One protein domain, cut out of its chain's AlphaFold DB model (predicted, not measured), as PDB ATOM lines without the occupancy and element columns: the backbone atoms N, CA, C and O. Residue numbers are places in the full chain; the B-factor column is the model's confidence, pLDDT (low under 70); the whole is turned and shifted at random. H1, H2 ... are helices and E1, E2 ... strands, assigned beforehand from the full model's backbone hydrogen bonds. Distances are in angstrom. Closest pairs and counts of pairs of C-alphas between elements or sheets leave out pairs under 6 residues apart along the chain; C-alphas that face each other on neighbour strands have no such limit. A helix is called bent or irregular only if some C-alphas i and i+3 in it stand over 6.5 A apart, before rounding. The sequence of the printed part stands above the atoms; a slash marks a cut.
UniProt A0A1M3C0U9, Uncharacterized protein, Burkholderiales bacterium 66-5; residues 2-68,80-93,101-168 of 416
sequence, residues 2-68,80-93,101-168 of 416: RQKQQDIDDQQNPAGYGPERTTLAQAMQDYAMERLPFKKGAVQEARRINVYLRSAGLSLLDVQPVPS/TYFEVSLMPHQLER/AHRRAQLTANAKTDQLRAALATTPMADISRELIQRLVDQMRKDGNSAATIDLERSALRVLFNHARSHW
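This is residues 2 to 68, 80 to 93 and 101 to 168 of the 416 residues of an uncharacterized protein of Burkholderiales bacterium 66-5 (UniProt A0A1M3C0U9). The helical hairpin H2 and H3 is the middle of the body, with a small ribbon of two strands, E1 and E2, packed on one side of it and H7 crossing it about at right angles on the other; H7 is the last of three helices, H5, H6 and H7, which run up and down, H6 beside both H5 and H7 and apart from the hairpin, while the last residues of H5 meet H2 and H3 at a corner, at residues 24 to 25 of H2 and 51 to 55 of H3. H4 lies beyond the beginning of H5, at one end of the longest axis, and at the other end residues 2 to 12, with H1, stick out from the body. The printed part has 149 residues with seven named helices and two named strands, in the order H1, H2, H3, E1, E2, H4, H5, H6, H7; the class is mostly helix, and the sheet, in the order E1, E2, is antiparallel. The whole is compact, with a radius of gyration of the C-alphas of 16.1 A and spans of 52 by 38 by 27 A.

H1, residues 3 to 10, stands free and touches no helix. H2, residues 24 to 38, and H3, residues 42 to 55, touch and form a helical hairpin at a shallow tilt of 17 degrees, opposite ways; their closest C-alphas, those of Leu 36 and Ala 42, are 4.9 A apart. H2 is irregular: its C-alphas 34 and 37 are 7.0 A apart. E1, residues 60 to 65, and E2, residues 82 to 87, are antiparallel neighbours, with N 62 and O 85 within hydrogen-bond range at 2.9 A and N 83 and O 64 at 2.8 A. The closest C-alphas of H3 and E1, those of Asn 50 and Leu 60, are 5.7 A apart; those of H2 and E2, Pro 37 and Phe 82, are 4.6 A apart. H4, residues 101 to 109, and H5, residues 111 to 122, meet only through their link. H5 touches H3 about perpendicular, at 89 degrees, with residues 117 to 121 alone, closest at the C-alphas of Ser 55 and Ala 118, 4.9 A. H2 and H5 touch only at their ends, closest at the C-alphas of Ala 25 and Ala 121, 4.7 A. H6, residues 130 to 142, forms a helical hairpin with H5, at a shallow tilt of 21 degrees; the closest C-alphas, of Thr 113 and Met 140, are 5.7 A apart. H7, residues 147 to 166, forms another with H6, at 18 degrees, closest at the C-alphas of Val 137 and Ile 150, 6.4 A. H7 touches H2 about perpendicular, at 87 degrees, with residues 160 to 163 alone, closest at the C-alphas of Tyr 31 and Leu 160, 6.8 A. H3 and H7 only just touch, with 3 pairs of C-alphas within 8 A, the closest being Glu 45 and Ala 156 at 7.7 A. H5 and H7 are apart. Every O i to N i+4 pair is within hydrogen-bond range in H1, H4, H5, H6 and H7, against 9 of 11 in H2 and 8 of 10 in H3.

H1 begins at C-alpha 3, (18.472, 41.906, -37.200), and is 10.9 A long from first to last C-alpha. H2 measures 21.5 A, H3 20.1 A, E1 16.6 A and E2 15.2 A. H4 measures 12.3 A from C-alpha 101 at (-18.568, 21.210, -1.802). H5 measures 17.0 A and H6 18.3 A. H7, the longest helix, measures 27.9 A and ends at C-alpha 166, (12.746, 45.485, -20.520).

The C-alphas farthest apart, those of Gln 3 and Ala 101, are 55.3 A apart. Residues 69 to 79 are not printed, with 9.2 A between C-alphas 68 and 80, nor are residues 94 to 100, with 14.3 A between C-alphas 93 and 101. The link from H1 to H2 is long, with 13 residues. The mean pLDDT of the printed part is 85.0; residues 2 to 17, 67 to 68, 80 and 90 to 93 are under 70.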
ATOM      1  N   ARG A   2      20.711  41.425 -33.500       36.31
ATOM      2  CA  ARG A   2      20.268  42.785 -33.884       36.31
ATOM      3  C   ARG A   2      19.270  42.824 -35.057       36.31
ATOM      4  O   ARG A   2      18.296  43.546 -34.955       36.31
ATOM      5  N   GLN A   3      19.416  41.961 -36.067       28.67
ATOM      6  CA  GLN A   3      18.472  41.906 -37.200       28.67
ATOM      7  C   GLN A   3      17.067  41.411 -36.800       28.67
ATOM      8  O   GLN A   3      16.071  42.014 -37.156       28.67
ATOM      9  N   LYS A   4      16.992  40.397 -35.924       38.53
ATOM     10  CA  LYS A   4      15.723  39.915 -35.347       38.53
ATOM     11  C   LYS A   4      15.033  40.914 -34.412       38.53
ATOM     12  O   LYS A   4      13.867  40.728 -34.112       38.53
ATOM     13  N   GLN A   5      15.755  41.917 -33.905       40.25
ATOM     14  CA  GLN A   5      15.160  43.006 -33.126       40.25
ATOM     15  C   GLN A   5      14.483  44.022 -34.058       40.25
ATOM     16  O   GLN A   5      13.443  44.543 -33.693       40.25
ATOM     17  N   GLN A   6      15.028  44.228 -35.262       37.06
ATOM     18  CA  GLN A   6      14.390  45.005 -36.331       37.06
ATOM     19  C   GLN A   6      13.166  44.281 -36.913       37.06
ATOM     20  O   GLN A   6      12.132  44.908 -37.081       37.06
ATOM     21  N   ASP A   7      13.215  42.952 -37.072       37.16
ATOM     22  CA  ASP A   7      12.040  42.166 -37.502       37.16
ATOM     23  C   ASP A   7      10.873  42.212 -36.482       37.16
ATOM     24  O   ASP A   7       9.717  42.030 -36.854       37.16
ATOM     25  N   ILE A   8      11.170  42.460 -35.194       42.22
ATOM     26  CA  ILE A   8      10.180  42.661 -34.113       42.22
ATOM     27  C   ILE A   8       9.596  44.086 -34.136       42.22
ATOM     28  O   ILE A   8       8.458  44.281 -33.714       42.22
ATOM     29  N   ASP A   9      10.356  45.067 -34.624       42.84
ATOM     30  CA  ASP A   9       9.910  46.458 -34.746       42.84
ATOM     31  C   ASP A   9       9.008  46.663 -35.994       42.84
ATOM     32  O   ASP A   9       8.160  47.555 -35.986       42.84
ATOM     33  N   ASP A  10       9.121  45.802 -37.019       41.44
ATOM     34  CA  ASP A  10       8.427  45.939 -38.318       41.44
ATOM     35  C   ASP A  10       7.138  45.092 -38.481       41.44
ATOM     36  O   ASP A  10       6.321  45.375 -39.362       41.44
ATOM     37  N   GLN A  11       6.896  44.074 -37.646       45.28
ATOM     38  CA  GLN A  11       5.656  43.279 -37.661       45.28
ATOM     39  C   GLN A  11       4.881  43.466 -36.354       45.28
ATOM     40  O   GLN A  11       5.413  43.260 -35.269       45.28
ATOM     41  N   GLN A  12       3.608  43.858 -36.460       45.00
ATOM     42  CA  GLN A  12       2.672  44.084 -35.354       45.00
ATOM     43  C   GLN A  12       2.685  42.943 -34.314       45.00
ATOM     44  O   GLN A  12       1.938  41.977 -34.442       45.00
ATOM     45  N   ASN A  13       3.516  43.068 -33.277       54.75
ATOM     46  CA  ASN A  13       3.144  43.142 -31.860       54.75
ATOM     47  C   ASN A  13       4.300  42.667 -30.958       54.75
ATOM     48  O   ASN A  13       4.689  41.500 -31.026       54.75
ATOM     49  N   PRO A  14       4.748  43.527 -30.024       43.16
ATOM     50  CA  PRO A  14       5.240  43.032 -28.742       43.16
ATOM     51  C   PRO A  14       4.324  43.342 -27.539       43.16
ATOM     52  O   PRO A  14       4.614  42.842 -26.473       43.16
ATOM     53  N   ALA A  15       3.270  44.174 -27.592       54.28
ATOM     54  CA  ALA A  15       2.657  44.672 -26.341       54.28
ATOM     55  C   ALA A  15       1.177  45.145 -26.356       54.28
ATOM     56  O   ALA A  15       0.611  45.473 -25.314       54.28
ATOM     57  N   GLY A  16       0.517  45.253 -27.505       57.47
ATOM     58  CA  GLY A  16      -0.756  45.976 -27.647       57.47
ATOM     59  C   GLY A  16      -0.557  47.486 -27.841       57.47
ATOM     60  O   GLY A  16       0.529  47.942 -28.188       57.47
ATOM     61  N   TYR A  17      -1.604  48.289 -27.628       68.88
ATOM     62  CA  TYR A  17      -1.634  49.741 -27.895       68.88
ATOM     63  C   TYR A  17      -0.812  50.603 -26.902       68.88
ATOM     64  O   TYR A  17      -1.055  51.804 -26.775       68.88
ATOM     65  N   GLY A  18       0.137  50.000 -26.180       82.44
ATOM     66  CA  GLY A  18       0.893  50.621 -25.091       82.44
ATOM     67  C   GLY A  18       0.237  50.453 -23.710       82.44
ATOM     68  O   GLY A  18      -0.896  49.976 -23.601       82.44
ATOM     69  N   PRO A  19       0.932  50.845 -22.629       86.31
ATOM     70  CA  PRO A  19       0.508  50.547 -21.259       86.31
ATOM     71  C   PRO A  19      -0.819  51.209 -20.853       86.31
ATOM     72  O   PRO A  19      -1.494  50.707 -19.962       86.31
ATOM     73  N   GLU A  20      -1.221  52.301 -21.504       87.56
ATOM     74  CA  GLU A  20      -2.476  53.024 -21.225       87.56
ATOM     75  C   GLU A  20      -3.716  52.345 -21.821       87.56
ATOM     76  O   GLU A  20      -4.840  52.594 -21.397       87.56
ATOM     77  N   ARG A  21      -3.525  51.485 -22.825       85.44
ATOM     78  CA  ARG A  21      -4.618  50.864 -23.585       85.44
ATOM     79  C   ARG A  21      -4.621  49.343 -23.491       85.44
ATOM     80  O   ARG A  21      -5.647  48.726 -23.761       85.44
ATOM     81  N   THR A  22      -3.498  48.740 -23.106       89.75
ATOM     82  CA  THR A  22      -3.402  47.308 -22.825       89.75
ATOM     83  C   THR A  22      -3.747  47.044 -21.361       89.75
ATOM     84  O   THR A  22      -3.076  47.528 -20.446       89.75
ATOM     85  N   THR A  23      -4.784  46.241 -21.132       93.50
ATOM     86  CA  THR A  23      -5.171  45.785 -19.787       93.50
ATOM     87  C   THR A  23      -4.179  44.764 -19.225       93.50
ATOM     88  O   THR A  23      -3.452  44.106 -19.977       93.50
ATOM     89  N   LEU A  24      -4.173  44.564 -17.903       94.81
ATOM     90  CA  LEU A  24      -3.341  43.537 -17.265       94.81
ATOM     91  C   LEU A  24      -3.545  42.149 -17.874       94.81
ATOM     92  O   LEU A  24      -2.577  41.422 -18.091       94.81
ATOM     93  N   ALA A  25      -4.798  41.759 -18.121       94.12
ATOM     94  CA  ALA A  25      -5.116  40.437 -18.642       94.12
ATOM     95  C   ALA A  25      -4.586  40.244 -20.069       94.12
ATOM     96  O   ALA A  25      -3.982  39.210 -20.346       94.12
ATOM     97  N   GLN A  26      -4.734  41.246 -20.941       92.69
ATOM     98  CA  GLN A  26      -4.161  41.213 -22.294       92.69
ATOM     99  C   GLN A  26      -2.634  41.113 -22.240       92.69
ATOM    100  O   GLN A  26      -2.061  40.207 -22.836       92.69
ATOM    101  N   ALA A  27      -1.984  41.944 -21.419       93.44
ATOM    102  CA  ALA A  27      -0.540  41.869 -21.218       93.44
ATOM    103  C   ALA A  27      -0.107  40.485 -20.701       93.44
ATOM    104  O   ALA A  27       0.880  39.915 -21.157       93.44
ATOM    105  N   MET A  28      -0.843  39.878 -19.767       95.44
ATOM    106  CA  MET A  28      -0.533  38.518 -19.319       95.44
ATOM    107  C   MET A  28      -0.671  37.471 -20.430       95.44
ATOM    108  O   MET A  28       0.102  36.512 -20.435       95.44
ATOM    109  N   GLN A  29      -1.639  37.624 -21.337       93.44
ATOM    110  CA  GLN A  29      -1.823  36.734 -22.485       93.44
ATOM    111  C   GLN A  29      -0.659  36.869 -23.479       93.44
ATOM    112  O   GLN A  29      -0.068  35.855 -23.845       93.44
ATOM    113  N   ASP A  30      -0.264  38.094 -23.824       92.00
ATOM    114  CA  ASP A  30       0.865  38.363 -24.727       92.00
ATOM    115  C   ASP A  30       2.184  37.843 -24.135       92.00
ATOM    116  O   ASP A  30       2.909  37.064 -24.760       92.00
ATOM    117  N   TYR A  31       2.439  38.153 -22.858       93.69
ATOM    118  CA  TYR A  31       3.573  37.604 -22.111       93.69
ATOM    119  C   TYR A  31       3.584  36.075 -22.145       93.69
ATOM    120  O   TYR A  31       4.642  35.448 -22.274       93.69
ATOM    121  N   ALA A  32       2.408  35.467 -21.990       92.88
ATOM    122  CA  ALA A  32       2.286  34.029 -21.988       92.88
ATOM    123  C   ALA A  32       2.699  33.423 -23.329       92.88
ATOM    124  O   ALA A  32       3.548  32.531 -23.343       92.88
ATOM    125  N   MET A  33       2.159  33.941 -24.432       90.31
ATOM    126  CA  MET A  33       2.470  33.474 -25.782       90.31
ATOM    127  C   MET A  33       3.964  33.599 -26.106       90.31
ATOM    128  O   MET A  33       4.551  32.682 -26.676       90.31
ATOM    129  N   GLU A  34       4.616  34.676 -25.667       89.69
ATOM    130  CA  GLU A  34       6.044  34.892 -25.920       89.69
ATOM    131  C   GLU A  34       6.966  34.021 -25.054       89.69
ATOM    132  O   GLU A  34       8.041  33.595 -25.491       89.69
ATOM    133  N   ARG A  35       6.616  33.814 -23.776       91.12
ATOM    134  CA  ARG A  35       7.576  33.321 -22.771       91.12
ATOM    135  C   ARG A  35       7.326  31.904 -22.304       91.12
ATOM    136  O   ARG A  35       8.294  31.213 -21.974       91.12
ATOM    137  N   LEU A  36       6.076  31.455 -22.252       90.88
ATOM    138  CA  LEU A  36       5.746  30.124 -21.745       90.88
ATOM    139  C   LEU A  36       6.286  28.984 -22.621       90.88
ATOM    140  O   LEU A  36       6.709  27.997 -22.013       90.88
ATOM    141  N   PRO A  37       6.408  29.096 -23.964       89.62
ATOM    142  CA  PRO A  37       6.983  28.017 -24.774       89.62
ATOM    143  C   PRO A  37       8.382  27.579 -24.312       89.62
ATOM    144  O   PRO A  37       8.745  26.406 -24.388       89.62
ATOM    145  N   PHE A  38       9.158  28.509 -23.746       85.69
ATOM    146  CA  PHE A  38      10.545  28.292 -23.318       85.69
ATOM    147  C   PHE A  38      10.710  28.187 -21.795       85.69
ATOM    148  O   PHE A  38      11.830  28.046 -21.293       85.69
ATOM    149  N   LYS A  39       9.620  28.268 -21.022       84.38
ATOM    150  CA  LYS A  39       9.682  28.373 -19.560       84.38
ATOM    151  C   LYS A  39       9.432  27.035 -18.879       84.38
ATOM    152  O   LYS A  39       8.347  26.463 -18.948       84.38
ATOM    153  N   LYS A  40      10.405  26.565 -18.092       79.69
ATOM    154  CA  LYS A  40      10.170  25.441 -17.172       79.69
ATOM    155  C   LYS A  40       9.076  25.821 -16.168       79.69
ATOM    156  O   LYS A  40       9.214  26.804 -15.444       79.69
ATOM    157  N   GLY A  41       8.016  25.016 -16.102       83.50
ATOM    158  CA  GLY A  41       6.845  25.298 -15.266       83.50
ATOM    159  C   GLY A  41       5.770  26.163 -15.937       83.50
ATOM    160  O   GLY A  41       4.906  26.692 -15.237       83.50
ATOM    161  N   ALA A  42       5.806  26.292 -17.269       88.88
ATOM    162  CA  ALA A  42       4.818  27.022 -18.062       88.88
ATOM    163  C   ALA A  42       3.370  26.651 -17.720       88.88
ATOM    164  O   ALA A  42       2.541  27.534 -17.544       88.88
ATOM    165  N   VAL A  43       3.078  25.363 -17.518       89.81
ATOM    166  CA  VAL A  43       1.733  24.883 -17.159       89.81
ATOM    167  C   VAL A  43       1.230  25.512 -15.854       89.81
ATOM    168  O   VAL A  43       0.080  25.939 -15.757       89.81
ATOM    169  N   GLN A  44       2.072  25.579 -14.816       90.88
ATOM    170  CA  GLN A  44       1.686  26.192 -13.543       90.88
ATOM    171  C   GLN A  44       1.494  27.704 -13.677       90.88
ATOM    172  O   GLN A  44       0.655  28.270 -12.979       90.88
ATOM    173  N   GLU A  45       2.260  28.347 -14.551       93.25
ATOM    174  CA  GLU A  45       2.159  29.780 -14.799       93.25
ATOM    175  C   GLU A  45       0.920  30.140 -15.618       93.25
ATOM    176  O   GLU A  45       0.150  30.993 -15.184       93.25
ATOM    177  N   ALA A  46       0.642  29.406 -16.700       94.12
ATOM    178  CA  ALA A  46      -0.596  29.509 -17.468       94.12
ATOM    179  C   ALA A  46      -1.822  29.343 -16.575       94.12
ATOM    180  O   ALA A  46      -2.761  30.124 -16.658       94.12
ATOM    181  N   ARG A  47      -1.808  28.386 -15.636       92.88
ATOM    182  CA  ARG A  47      -2.911  28.216 -14.675       92.88
ATOM    183  C   ARG A  47      -3.169  29.457 -13.819       92.88
ATOM    184  O   ARG A  47      -4.326  29.683 -13.470       92.88
ATOM    185  N   ARG A  48      -2.129  30.223 -13.465       94.12
ATOM    186  CA  ARG A  48      -2.262  31.486 -12.716       94.12
ATOM    187  C   ARG A  48      -2.748  32.609 -13.622       94.12
ATOM    188  O   ARG A  48      -3.696  33.289 -13.260       94.12
ATOM    189  N   ILE A  49      -2.165  32.744 -14.812       95.31
ATOM    190  CA  ILE A  49      -2.575  33.746 -15.806       95.31
ATOM    191  C   ILE A  49      -4.046  33.548 -16.203       95.31
ATOM    192  O   ILE A  49      -4.829  34.489 -16.170       95.31
ATOM    193  N   ASN A  50      -4.472  32.302 -16.423       94.38
ATOM    194  CA  ASN A  50      -5.857  31.939 -16.728       94.38
ATOM    195  C   ASN A  50      -6.859  32.282 -15.615       94.38
ATOM    196  O   ASN A  50      -8.054  32.062 -15.807       94.38
ATOM    197  N   VAL A  51      -6.425  32.715 -14.427       91.94
ATOM    198  CA  VAL A  51      -7.331  33.322 -13.437       91.94
ATOM    199  C   VAL A  51      -7.732  34.719 -13.911       91.94
ATOM    200  O   VAL A  51      -8.922  34.983 -14.024       91.94
ATOM    201  N   TYR A  52      -6.760  35.549 -14.293       94.25
ATOM    202  CA  TYR A  52      -6.982  36.898 -14.819       94.25
ATOM    203  C   TYR A  52      -7.698  36.881 -16.172       94.25
ATOM    204  O   TYR A  52      -8.666  37.613 -16.354       94.25
ATOM    205  N   LEU A  53      -7.290  35.994 -17.091       92.81
ATOM    206  CA  LEU A  53      -7.934  35.886 -18.409       92.81
ATOM    207  C   LEU A  53      -9.412  35.506 -18.295       92.81
ATOM    208  O   LEU A  53     -10.242  36.050 -19.017       92.81
ATOM    209  N   ARG A  54      -9.762  34.621 -17.347       90.50
ATOM    210  CA  ARG A  54     -11.168  34.269 -17.098       90.50
ATOM    211  C   ARG A  54     -11.966  35.458 -16.587       90.50
ATOM    212  O   ARG A  54     -13.062  35.680 -17.080       90.50
ATOM    213  N   SER A  55     -11.421  36.221 -15.645       87.62
ATOM    214  CA  SER A  55     -12.102  37.404 -15.119       87.62
ATOM    215  C   SER A  55     -12.293  38.509 -16.161       87.62
ATOM    216  O   SER A  55     -13.261  39.253 -16.068       87.62
ATOM    217  N   ALA A  56     -11.400  38.602 -17.150       88.62
ATOM    218  CA  ALA A  56     -11.495  39.558 -18.252       88.62
ATOM    219  C   ALA A  56     -12.282  39.036 -19.474       88.62
ATOM    220  O   ALA A  56     -12.383  39.746 -20.470       88.62
ATOM    221  N   GLY A  57     -12.809  37.804 -19.438       87.12
ATOM    222  CA  GLY A  57     -13.532  37.206 -20.571       87.12
ATOM    223  C   GLY A  57     -12.662  36.908 -21.800       87.12
ATOM    224  O   GLY A  57     -13.180  36.799 -22.907       87.12
ATOM    225  N   LEU A  58     -11.342  36.783 -21.626       89.38
ATOM    226  CA  LEU A  58     -10.394  36.510 -22.709       89.38
ATOM    227  C   LEU A  58     -10.218  35.006 -22.952       89.38
ATOM    228  O   LEU A  58     -10.466  34.173 -22.069       89.38
ATOM    229  N   SER A  59      -9.723  34.670 -24.147       90.19
ATOM    230  CA  SER A  59      -9.285  33.317 -24.505       90.19
ATOM    231  C   SER A  59      -8.245  32.790 -23.517       90.19
ATOM    232  O   SER A  59      -7.349  33.517 -23.081       90.19
ATOM    233  N   LEU A  60      -8.362  31.519 -23.146       92.44
ATOM    234  CA  LEU A  60      -7.514  30.898 -22.133       92.44
ATOM    235  C   LEU A  60      -6.286  30.259 -22.764       92.44
ATOM    236  O   LEU A  60      -6.329  29.792 -23.893       92.44
ATOM    237  N   LEU A  61      -5.204  30.197 -21.998       92.94
ATOM    238  CA  LEU A  61      -3.981  29.525 -22.411       92.94
ATOM    239  C   LEU A  61      -4.130  28.020 -22.215       92.94
ATOM    240  O   LEU A  61      -4.372  27.573 -21.085       92.94
ATOM    241  N   ASP A  62      -3.908  27.259 -23.277       92.69
ATOM    242  CA  ASP A  62      -3.599  25.838 -23.191       92.69
ATOM    243  C   ASP A  62      -2.105  25.618 -23.428       92.69
ATOM    244  O   ASP A  62      -1.487  26.277 -24.263       92.69
ATOM    245  N   VAL A  63      -1.503  24.745 -22.622       91.06
ATOM    246  CA  VAL A  63      -0.055  24.510 -22.622       91.06
ATOM    247  C   VAL A  63       0.195  23.016 -22.633       91.06
ATOM    248  O   VAL A  63       0.031  22.352 -21.604       91.06
ATOM    249  N   GLN A  64       0.654  22.512 -23.773       87.62
ATOM    250  CA  GLN A  64       0.953  21.098 -23.975       87.62
ATOM    251  C   GLN A  64       2.466  20.884 -24.083       87.62
ATOM    252  O   GLN A  64       3.159  21.696 -24.695       87.62
ATOM    253  N   PRO A  65       3.031  19.835 -23.460       83.69
ATOM    254  CA  PRO A  65       4.445  19.522 -23.627       83.69
ATOM    255  C   PRO A  65       4.718  19.116 -25.076       83.69
ATOM    256  O   PRO A  65       4.018  18.264 -25.620       83.69
ATOM    257  N   VAL A  66       5.761  19.680 -25.683       80.44
ATOM    258  CA  VAL A  66       6.202  19.237 -27.012       80.44
ATOM    259  C   VAL A  66       6.873  17.870 -26.849       80.44
ATOM    260  O   VAL A  66       7.802  17.750 -26.039       80.44
ATOM    261  N   PRO A  67       6.444  16.822 -27.581       63.47
ATOM    262  CA  PRO A  67       7.151  15.551 -27.593       63.47
ATOM    263  C   PRO A  67       8.564  15.808 -28.112       63.47
ATOM    264  O   PRO A  67       8.739  16.283 -29.233       63.47
ATOM    265  N   SER A  68       9.580  15.547 -27.291       55.12
ATOM    266  CA  SER A  68      10.967  15.760 -27.701       55.12
ATOM    267  C   SER A  68      11.257  14.878 -28.919       55.12
ATOM    268  O   SER A  68      11.338  13.656 -28.791       55.12
ATOM    269  N   THR A  80      12.140  24.814 -27.261       67.00
ATOM    270  CA  THR A  80      10.715  24.896 -26.972       67.00
ATOM    271  C   THR A  80      10.332  23.662 -26.169       67.00
ATOM    272  O   THR A  80      10.524  22.534 -26.614       67.00
ATOM    273  N   TYR A  81       9.864  23.881 -24.946       75.38
ATOM    274  CA  TYR A  81       9.406  22.819 -24.058       75.38
ATOM    275  C   TYR A  81       7.908  22.576 -24.225       75.38
ATOM    276  O   TYR A  81       7.436  21.465 -23.988       75.38
ATOM    277  N   PHE A  82       7.167  23.622 -24.595       85.19
ATOM    278  CA  PHE A  82       5.714  23.607 -24.634       85.19
ATOM    279  C   PHE A  82       5.179  24.291 -25.886       85.19
ATOM    280  O   PHE A  82       5.703  25.319 -26.313       85.19
ATOM    281  N   GLU A  83       4.106  23.733 -26.424       87.06
ATOM    282  CA  GLU A  83       3.219  24.406 -27.357       87.06
ATOM    283  C   GLU A  83       2.179  25.180 -26.542       87.06
ATOM    284  O   GLU A  83       1.621  24.648 -25.576       87.06
ATOM    285  N   VAL A  84       1.974  26.453 -26.884       89.50
ATOM    286  CA  VAL A  84       1.025  27.340 -26.202       89.50
ATOM    287  C   VAL A  84       0.002  27.810 -27.221       89.50
ATOM    288  O   VAL A  84       0.368  28.404 -28.231       89.50
ATOM    289  N   SER A  85      -1.270  27.547 -26.948       91.56
ATOM    290  CA  SER A  85      -2.384  27.914 -27.819       91.56
ATOM    291  C   SER A  85      -3.476  28.637 -27.035       91.56
ATOM    292  O   SER A  85      -3.536  28.586 -25.802       91.56
ATOM    293  N   LEU A  86      -4.333  29.356 -27.761       90.56
ATOM    294  CA  LEU A  86      -5.490  30.037 -27.195       90.56
ATOM    295  C   LEU A  86      -6.735  29.179 -27.402       90.56
ATOM    296  O   LEU A  86      -7.084  28.832 -28.526       90.56
ATOM    297  N   MET A  87      -7.421  28.875 -26.309       88.38
ATOM    298  CA  MET A  87      -8.715  28.210 -26.320       88.38
ATOM    299  C   MET A  87      -9.837  29.219 -26.077       88.38
ATOM    300  O   MET A  87      -9.642  30.172 -25.311       88.38
ATOM    301  N   PRO A  88     -11.027  29.010 -26.671       83.56
ATOM    302  CA  PRO A  88     -12.187  29.844 -26.395       83.56
ATOM    303  C   PRO A  88     -12.453  29.920 -24.895       83.56
ATOM    304  O   PRO A  88     -12.275  28.944 -24.159       83.56
ATOM    305  N   HIS A  89     -12.890  31.089 -24.438       75.50
ATOM    306  CA  HIS A  89     -13.290  31.267 -23.055       75.50
ATOM    307  C   HIS A  89     -14.417  30.281 -22.698       75.50
ATOM    308  O   HIS A  89     -15.510  30.345 -23.255       75.50
ATOM    309  N   GLN A  90     -14.156  29.375 -21.754       67.38
ATOM    310  CA  GLN A  90     -15.188  28.536 -21.150       67.38
ATOM    311  C   GLN A  90     -15.698  29.224 -19.880       67.38
ATOM    312  O   GLN A  90     -14.943  29.375 -18.914       67.38
ATOM    313  N   LEU A  91     -16.974  29.624 -19.895       57.81
ATOM    314  CA  LEU A  91     -17.643  30.303 -18.776       57.81
ATOM    315  C   LEU A  91     -17.674  29.430 -17.512       57.81
ATOM    316  O   LEU A  91     -17.525  29.938 -16.400       57.81
ATOM    317  N   GLU A  92     -17.792  28.109 -17.671       63.84
ATOM    318  CA  GLU A  92     -17.884  27.167 -16.556       63.84
ATOM    319  C   GLU A  92     -16.794  26.097 -16.617       63.84
ATOM    320  O   GLU A  92     -16.545  25.462 -17.639       63.84
ATOM    321  N   ARG A  93     -16.132  25.880 -15.476       68.19
ATOM    322  CA  ARG A  93     -15.240  24.735 -15.296       68.19
ATOM    323  C   ARG A  93     -16.064  23.527 -14.899       68.19
ATOM    324  O   ARG A  93     -16.728  23.569 -13.864       68.19
ATOM    325  N   ALA A 101     -18.495  20.560  -3.115       84.56
ATOM    326  CA  ALA A 101     -18.568  21.210  -1.802       84.56
ATOM    327  C   ALA A 101     -17.277  21.976  -1.467       84.56
ATOM    328  O   ALA A 101     -17.328  23.148  -1.101       84.56
ATOM    329  N   HIS A 102     -16.118  21.346  -1.676       84.56
ATOM    330  CA  HIS A 102     -14.816  21.969  -1.436       84.56
ATOM    331  C   HIS A 102     -14.574  23.182  -2.347       84.56
ATOM    332  O   HIS A 102     -14.099  24.217  -1.884       84.56
ATOM    333  N   ARG A 103     -14.944  23.081  -3.631       83.19
ATOM    334  CA  ARG A 103     -14.839  24.190  -4.591       83.19
ATOM    335  C   ARG A 103     -15.737  25.363  -4.210       83.19
ATOM    336  O   ARG A 103     -15.253  26.487  -4.195       83.19
ATOM    337  N   ARG A 104     -16.997  25.112  -3.843       84.75
ATOM    338  CA  ARG A 104     -17.924  26.162  -3.379       84.75
ATOM    339  C   ARG A 104     -17.412  26.864  -2.122       84.75
ATOM    340  O   ARG A 104     -17.432  28.090  -2.064       84.75
ATOM    341  N   ALA A 105     -16.881  26.109  -1.160       86.31
ATOM    342  CA  ALA A 105     -16.271  26.679   0.037       86.31
ATOM    343  C   ALA A 105     -15.065  27.576  -0.302       86.31
ATOM    344  O   ALA A 105     -14.965  28.684   0.216       86.31
ATOM    345  N   GLN A 106     -14.184  27.145  -1.216       83.94
ATOM    346  CA  GLN A 106     -13.049  27.961  -1.671       83.94
ATOM    347  C   GLN A 106     -13.472  29.230  -2.414       83.94
ATOM    348  O   GLN A 106     -12.867  30.275  -2.193       83.94
ATOM    349  N   LEU A 107     -14.479  29.140  -3.288       83.50
ATOM    350  CA  LEU A 107     -15.019  30.299  -4.005       83.50
ATOM    351  C   LEU A 107     -15.593  31.321  -3.024       83.50
ATOM    352  O   LEU A 107     -15.340  32.510  -3.156       83.50
ATOM    353  N   THR A 108     -16.302  30.847  -1.999       86.25
ATOM    354  CA  THR A 108     -16.856  31.713  -0.952       86.25
ATOM    355  C   THR A 108     -15.740  32.372  -0.138       86.25
ATOM    356  O   THR A 108     -15.774  33.576   0.092       86.25
ATOM    357  N   ALA A 109     -14.722  31.601   0.258       87.94
ATOM    358  CA  ALA A 109     -13.606  32.100   1.061       87.94
ATOM    359  C   ALA A 109     -12.739  33.133   0.321       87.94
ATOM    360  O   ALA A 109     -12.267  34.076   0.942       87.94
ATOM    361  N   ASN A 110     -12.549  32.974  -0.995       90.81
ATOM    362  CA  ASN A 110     -11.706  33.854  -1.810       90.81
ATOM    363  C   ASN A 110     -12.497  34.880  -2.636       90.81
ATOM    364  O   ASN A 110     -11.908  35.550  -3.481       90.81
ATOM    365  N   ALA A 111     -13.809  35.026  -2.416       90.88
ATOM    366  CA  ALA A 111     -14.671  35.860  -3.257       90.88
ATOM    367  C   ALA A 111     -14.154  37.304  -3.391       90.88
ATOM    368  O   ALA A 111     -14.138  37.863  -4.485       90.88
ATOM    369  N   LYS A 112     -13.671  37.896  -2.289       94.38
ATOM    370  CA  LYS A 112     -13.108  39.255  -2.283       94.38
ATOM    371  C   LYS A 112     -11.774  39.330  -3.023       94.38
ATOM    372  O   LYS A 112     -11.560  40.257  -3.799       94.38
ATOM    373  N   THR A 113     -10.885  38.359  -2.810       95.12
ATOM    374  CA  THR A 113      -9.645  38.250  -3.592       95.12
ATOM    375  C   THR A 113      -9.946  38.141  -5.089       95.12
ATOM    376  O   THR A 113      -9.316  38.826  -5.890       95.12
ATOM    377  N   ASP A 114     -10.916  37.316  -5.478       92.88
ATOM    378  CA  ASP A 114     -11.264  37.105  -6.883       92.88
ATOM    379  C   ASP A 114     -11.914  38.350  -7.513       92.88
ATOM    380  O   ASP A 114     -11.618  38.667  -8.663       92.88
ATOM    381  N   GLN A 115     -12.696  39.124  -6.751       94.44
ATOM    382  CA  GLN A 115     -13.178  40.447  -7.174       94.44
ATOM    383  C   GLN A 115     -12.027  41.427  -7.440       94.44
ATOM    384  O   GLN A 115     -12.022  42.106  -8.466       94.44
ATOM    385  N   LEU A 116     -11.023  41.485  -6.559       96.50
ATOM    386  CA  LEU A 116      -9.853  42.351  -6.759       96.50
ATOM    387  C   LEU A 116      -8.998  41.904  -7.947       96.50
ATOM    388  O   LEU A 116      -8.512  42.748  -8.698       96.50
ATOM    389  N   ARG A 117      -8.840  40.591  -8.157       95.56
ATOM    390  CA  ARG A 117      -8.190  40.058  -9.363       95.56
ATOM    391  C   ARG A 117      -8.945  40.457 -10.622       95.56
ATOM    392  O   ARG A 117      -8.302  40.833 -11.593       95.56
ATOM    393  N   ALA A 118     -10.275  40.396 -10.602       94.19
ATOM    394  CA  ALA A 118     -11.099  40.795 -11.736       94.19
ATOM    395  C   ALA A 118     -10.969  42.290 -12.047       94.19
ATOM    396  O   ALA A 118     -10.769  42.645 -13.203       94.19
ATOM    397  N   ALA A 119     -10.987  43.144 -11.021       95.69
ATOM    398  CA  ALA A 119     -10.748  44.576 -11.188       95.69
ATOM    399  C   ALA A 119      -9.349  44.856 -11.766       95.69
ATOM    400  O   ALA A 119      -9.212  45.606 -12.726       95.69
ATOM    401  N   LEU A 120      -8.308  44.203 -11.235       96.00
ATOM    402  CA  LEU A 120      -6.946  44.326 -11.762       96.00
ATOM    403  C   LEU A 120      -6.830  43.814 -13.201       96.00
ATOM    404  O   LEU A 120      -6.129  44.423 -14.000       96.00
ATOM    405  N   ALA A 121      -7.510  42.715 -13.540       94.69
ATOM    406  CA  ALA A 121      -7.464  42.093 -14.861       94.69
ATOM    407  C   ALA A 121      -7.892  43.058 -15.979       94.69
ATOM    408  O   ALA A 121      -7.296  43.033 -17.054       94.69
ATOM    409  N   THR A 122      -8.887  43.908 -15.715       94.06
ATOM    410  CA  THR A 122      -9.429  44.883 -16.674       94.06
ATOM    411  C   THR A 122      -8.808  46.275 -16.553       94.06
ATOM    412  O   THR A 122      -9.102  47.139 -17.374       94.06
ATOM    413  N   THR A 123      -7.937  46.507 -15.567       93.56
ATOM    414  CA  THR A 123      -7.239  47.789 -15.396       93.56
ATOM    415  C   THR A 123      -6.122  47.926 -16.443       93.56
ATOM    416  O   THR A 123      -5.377  46.958 -16.652       93.56
ATOM    417  N   PRO A 124      -5.967  49.093 -17.101       92.81
ATOM    418  CA  PRO A 124      -4.813  49.382 -17.952       92.81
ATOM    419  C   PRO A 124      -3.489  49.242 -17.199       92.81
ATOM    420  O   PRO A 124      -3.383  49.613 -16.032       92.81
ATOM    421  N   MET A 125      -2.452  48.734 -17.860       93.06
ATOM    422  CA  MET A 125      -1.144  48.505 -17.236       93.06
ATOM    423  C   MET A 125      -0.519  49.775 -16.633       93.06
ATOM    424  O   MET A 125       0.167  49.674 -15.617       93.06
ATOM    425  N   ALA A 126      -0.767  50.948 -17.227       91.88
ATOM    426  CA  ALA A 126      -0.308  52.248 -16.731       91.88
ATOM    427  C   ALA A 126      -0.958  52.652 -15.395       91.88
ATOM    428  O   ALA A 126      -0.302  53.272 -14.559       91.88
ATOM    429  N   ASP A 127      -2.209  52.246 -15.164       93.19
ATOM    430  CA  ASP A 127      -2.997  52.645 -13.989       93.19
ATOM    431  C   ASP A 127      -2.779  51.716 -12.786       93.19
ATOM    432  O   ASP A 127      -3.251  51.967 -11.671       93.19
ATOM    433  N   ILE A 128      -2.049  50.616 -12.981       95.12
ATOM    434  CA  ILE A 128      -1.772  49.655 -11.918       95.12
ATOM    435  C   ILE A 128      -0.718  50.228 -10.982       95.12
ATOM    436  O   ILE A 128       0.490  50.153 -11.210       95.12
ATOM    437  N   SER A 129      -1.195  50.758  -9.864       94.81
ATOM    438  CA  SER A 129      -0.344  51.277  -8.806       94.81
ATOM    439  C   SER A 129       0.095  50.186  -7.824       94.81
ATOM    440  O   SER A 129      -0.537  49.137  -7.655       94.81
ATOM    441  N   ARG A 130       1.180  50.469  -7.093       96.06
ATOM    442  CA  ARG A 130       1.637  49.635  -5.969       96.06
ATOM    443  C   ARG A 130       0.552  49.454  -4.909       96.06
ATOM    444  O   ARG A 130       0.460  48.390  -4.302       96.06
ATOM    445  N   GLU A 131      -0.277  50.472  -4.703       96.19
ATOM    446  CA  GLU A 131      -1.377  50.426  -3.745       96.19
ATOM    447  C   GLU A 131      -2.420  49.370  -4.131       96.19
ATOM    448  O   GLU A 131      -2.835  48.589  -3.277       96.19
ATOM    449  N   LEU A 132      -2.797  49.281  -5.412       96.56
ATOM    450  CA  LEU A 132      -3.754  48.273  -5.879       96.56
ATOM    451  C   LEU A 132      -3.233  46.847  -5.650       96.56
ATOM    452  O   LEU A 132      -3.971  45.981  -5.172       96.56
ATOM    453  N   ILE A 133      -1.945  46.610  -5.909       97.44
ATOM    454  CA  ILE A 133      -1.323  45.302  -5.662       97.44
ATOM    455  C   ILE A 133      -1.204  45.026  -4.155       97.44
ATOM    456  O   ILE A 133      -1.444  43.898  -3.720       97.44
ATOM    457  N   GLN A 134      -0.891  46.032  -3.333       97.81
ATOM    458  CA  GLN A 134      -0.864  45.873  -1.877       97.81
ATOM    459  C   GLN A 134      -2.251  45.525  -1.324       97.81
ATOM    460  O   GLN A 134      -2.361  44.619  -0.500       97.81
ATOM    461  N   ARG A 135      -3.318  46.165  -1.823       97.69
ATOM    462  CA  ARG A 135      -4.705  45.834  -1.460       97.69
ATOM    463  C   ARG A 135      -5.041  44.377  -1.789       97.69
ATOM    464  O   ARG A 135      -5.640  43.701  -0.954       97.69
ATOM    465  N   LEU A 136      -4.612  43.870  -2.951       97.38
ATOM    466  CA  LEU A 136      -4.755  42.450  -3.297       97.38
ATOM    467  C   LEU A 136      -4.011  41.553  -2.297       97.38
ATOM    468  O   LEU A 136      -4.596  40.610  -1.770       97.38
ATOM    469  N   VAL A 137      -2.744  41.853  -2.001       97.38
ATOM    470  CA  VAL A 137      -1.921  41.090  -1.043       97.38
ATOM    471  C   VAL A 137      -2.561  41.054   0.349       97.38
ATOM    472  O   VAL A 137      -2.651  39.988   0.966       97.38
ATOM    473  N   ASP A 138      -3.041  42.197   0.833       97.25
ATOM    474  CA  ASP A 138      -3.691  42.314   2.136       97.25
ATOM    475  C   ASP A 138      -5.014  41.544   2.172       97.25
ATOM    476  O   ASP A 138      -5.319  40.889   3.171       97.25
ATOM    477  N   GLN A 139      -5.784  41.569   1.079       97.44
ATOM    478  CA  GLN A 139      -7.023  40.805   0.983       97.44
ATOM    479  C   GLN A 139      -6.762  39.298   0.913       97.44
ATOM    480  O   GLN A 139      -7.401  38.551   1.648       97.44
ATOM    481  N   MET A 140      -5.770  38.845   0.142       96.00
ATOM    482  CA  MET A 140      -5.377  37.433   0.114       96.00
ATOM    483  C   MET A 140      -5.006  36.928   1.511       96.00
ATOM    484  O   MET A 140      -5.355  35.804   1.879       96.00
ATOM    485  N   ARG A 141      -4.321  37.763   2.304       95.06
ATOM    486  CA  ARG A 141      -3.991  37.459   3.698       95.06
ATOM    487  C   ARG A 141      -5.243  37.365   4.576       95.06
ATOM    488  O   ARG A 141      -5.319  36.448   5.389       95.06
ATOM    489  N   LYS A 142      -6.207  38.280   4.419       95.25
ATOM    490  CA  LYS A 142      -7.500  38.239   5.133       95.25
ATOM    491  C   LYS A 142      -8.311  36.991   4.779       95.25
ATOM    492  O   LYS A 142      -8.901  36.394   5.671       95.25
ATOM    493  N   ASP A 143      -8.254  36.560   3.522       93.81
ATOM    494  CA  ASP A 143      -8.921  35.348   3.025       93.81
ATOM    495  C   ASP A 143      -8.179  34.052   3.442       93.81
ATOM    496  O   ASP A 143      -8.569  32.947   3.069       93.81
ATOM    497  N   GLY A 144      -7.098  34.157   4.229       92.19
ATOM    498  CA  GLY A 144      -6.379  33.012   4.793       92.19
ATOM    499  C   GLY A 144      -5.405  32.327   3.831       92.19
ATOM    500  O   GLY A 144      -4.981  31.196   4.079       92.19
ATOM    501  N   ASN A 145      -5.019  32.983   2.732       92.06
ATOM    502  CA  ASN A 145      -4.041  32.423   1.805       92.06
ATOM    503  C   ASN A 145      -2.651  32.329   2.451       92.06
ATOM    504  O   ASN A 145      -2.204  33.223   3.170       92.06
ATOM    505  N   SER A 146      -1.931  31.246   2.142       92.25
ATOM    506  CA  SER A 146      -0.566  31.056   2.635       92.25
ATOM    507  C   SER A 146       0.383  32.133   2.097       92.25
ATOM    508  O   SER A 146       0.225  32.608   0.967       92.25
ATOM    509  N   ALA A 147       1.432  32.455   2.859       94.38
ATOM    510  CA  ALA A 147       2.475  33.384   2.417       94.38
ATOM    511  C   ALA A 147       3.106  32.961   1.076       94.38
ATOM    512  O   ALA A 147       3.409  33.809   0.241       94.38
ATOM    513  N   ALA A 148       3.236  31.649   0.834       93.12
ATOM    514  CA  ALA A 148       3.742  31.106  -0.425       93.12
ATOM    515  C   ALA A 148       2.802  31.408  -1.600       93.12
ATOM    516  O   ALA A 148       3.255  31.790  -2.675       93.12
ATOM    517  N   THR A 149       1.490  31.257  -1.399       93.00
ATOM    518  CA  THR A 149       0.478  31.575  -2.417       93.00
ATOM    519  C   THR A 149       0.534  33.054  -2.790       93.00
ATOM    520  O   THR A 149       0.554  33.390  -3.971       93.00
ATOM    521  N   ILE A 150       0.625  33.926  -1.783       95.62
ATOM    522  CA  ILE A 150       0.713  35.381  -1.952       95.62
ATOM    523  C   ILE A 150       2.007  35.772  -2.688       95.62
ATOM    524  O   ILE A 150       1.980  36.590  -3.607       95.62
ATOM    525  N   ASP A 151       3.145  35.157  -2.348       95.06
ATOM    526  CA  ASP A 151       4.412  35.398  -3.048       95.06
ATOM    527  C   ASP A 151       4.364  34.961  -4.518       95.06
ATOM    528  O   ASP A 151       4.922  35.642  -5.379       95.06
ATOM    529  N   LEU A 152       3.675  33.860  -4.835       93.75
ATOM    530  CA  LEU A 152       3.517  33.396  -6.215       93.75
ATOM    531  C   LEU A 152       2.632  34.331  -7.044       93.75
ATOM    532  O   LEU A 152       2.961  34.575  -8.206       93.75
ATOM    533  N   GLU A 153       1.565  34.873  -6.452       95.25
ATOM    534  CA  GLU A 153       0.715  35.901  -7.069       95.25
ATOM    535  C   GLU A 153       1.550  37.138  -7.423       95.25
ATOM    536  O   GLU A 153       1.675  37.524  -8.586       95.25
ATOM    537  N   ARG A 154       2.240  37.695  -6.420       95.88
ATOM    538  CA  ARG A 154       3.114  38.857  -6.589       95.88
ATOM    539  C   ARG A 154       4.265  38.586  -7.557       95.88
ATOM    540  O   ARG A 154       4.707  39.480  -8.270       95.88
ATOM    541  N   SER A 155       4.810  37.369  -7.571       94.88
ATOM    542  CA  SER A 155       5.879  36.976  -8.496       94.88
ATOM    543  C   SER A 155       5.437  37.037  -9.950       94.88
ATOM    544  O   SER A 155       6.221  37.505 -10.771       94.88
ATOM    545  N   ALA A 156       4.221  36.581 -10.260       95.06
ATOM    546  CA  ALA A 156       3.689  36.615 -11.620       95.06
ATOM    547  C   ALA A 156       3.572  38.062 -12.121       95.06
ATOM    548  O   ALA A 156       4.137  38.394 -13.161       95.06
ATOM    549  N   LEU A 157       2.963  38.940 -11.314       96.62
ATOM    550  CA  LEU A 157       2.862  40.373 -11.612       96.62
ATOM    551  C   LEU A 157       4.248  41.005 -11.785       96.62
ATOM    552  O   LEU A 157       4.529  41.639 -12.796       96.62
ATOM    553  N   ARG A 158       5.169  40.764 -10.844       96.50
ATOM    554  CA  ARG A 158       6.524  41.327 -10.908       96.50
ATOM    555  C   ARG A 158       7.256  40.936 -12.189       96.50
ATOM    556  O   ARG A 158       7.926  41.780 -12.777       96.50
ATOM    557  N   VAL A 159       7.166  39.670 -12.598       95.19
ATOM    558  CA  VAL A 159       7.825  39.188 -13.819       95.19
ATOM    559  C   VAL A 159       7.211  39.828 -15.060       95.19
ATOM    560  O   VAL A 159       7.974  40.269 -15.914       95.19
ATOM    561  N   LEU A 160       5.882  39.946 -15.128       95.31
ATOM    562  CA  LEU A 160       5.194  40.631 -16.223       95.31
ATOM    563  C   LEU A 160       5.654  42.086 -16.356       95.31
ATOM    564  O   LEU A 160       6.117  42.478 -17.419       95.31
ATOM    565  N   PHE A 161       5.600  42.872 -15.277       95.38
ATOM    566  CA  PHE A 161       6.011  44.281 -15.311       95.38
ATOM    567  C   PHE A 161       7.491  44.449 -15.681       95.38
ATOM    568  O   PHE A 161       7.845  45.355 -16.431       95.38
ATOM    569  N   ASN A 162       8.370  43.557 -15.214       94.56
ATOM    570  CA  ASN A 162       9.772  43.571 -15.635       94.56
ATOM    571  C   ASN A 162       9.923  43.242 -17.125       94.56
ATOM    572  O   ASN A 162      10.750  43.855 -17.797       94.56
ATOM    573  N   HIS A 163       9.141  42.294 -17.644       92.62
ATOM    574  CA  HIS A 163       9.146  41.932 -19.061       92.62
ATOM    575  C   HIS A 163       8.651  43.096 -19.919       92.62
ATOM    576  O   HIS A 163       9.364  43.522 -20.819       92.62
ATOM    577  N   ALA A 164       7.524  43.705 -19.553       92.06
ATOM    578  CA  ALA A 164       6.969  44.872 -20.229       92.06
ATOM    579  C   ALA A 164       7.949  46.058 -20.283       92.06
ATOM    580  O   ALA A 164       8.112  46.713 -21.311       92.06
ATOM    581  N   ARG A 165       8.679  46.302 -19.192       90.38
ATOM    582  CA  ARG A 165       9.698  47.360 -19.140       90.38
ATOM    583  C   ARG A 165      10.925  47.054 -19.996       90.38
ATOM    584  O   ARG A 165      11.419  47.930 -20.695       90.38
ATOM    585  N   SER A 166      11.448  45.832 -19.917       86.94
ATOM    586  CA  SER A 166      12.746  45.485 -20.520       86.94
ATOM    587  C   SER A 166      12.659  44.975 -21.958       86.94
ATOM    588  O   SER A 166      13.554  45.259 -22.748       86.94
ATOM    589  N   HIS A 167      11.609  44.224 -22.295       87.56
ATOM    590  CA  HIS A 167      11.433  43.600 -23.606       87.56
ATOM    591  C   HIS A 167      10.460  44.399 -24.475       87.56
ATOM    592  O   HIS A 167      10.790  44.681 -25.621       87.56
ATOM    593  N   TRP A 168       9.324  44.843 -23.924       88.00
ATOM    594  CA  TRP A 168       8.355  45.669 -24.666       88.00
ATOM    595  C   TRP A 168       8.666  47.169 -24.634       88.00
ATOM    596  O   TRP A 168       8.000  47.956 -25.300       88.00
TER     597      TRP A 168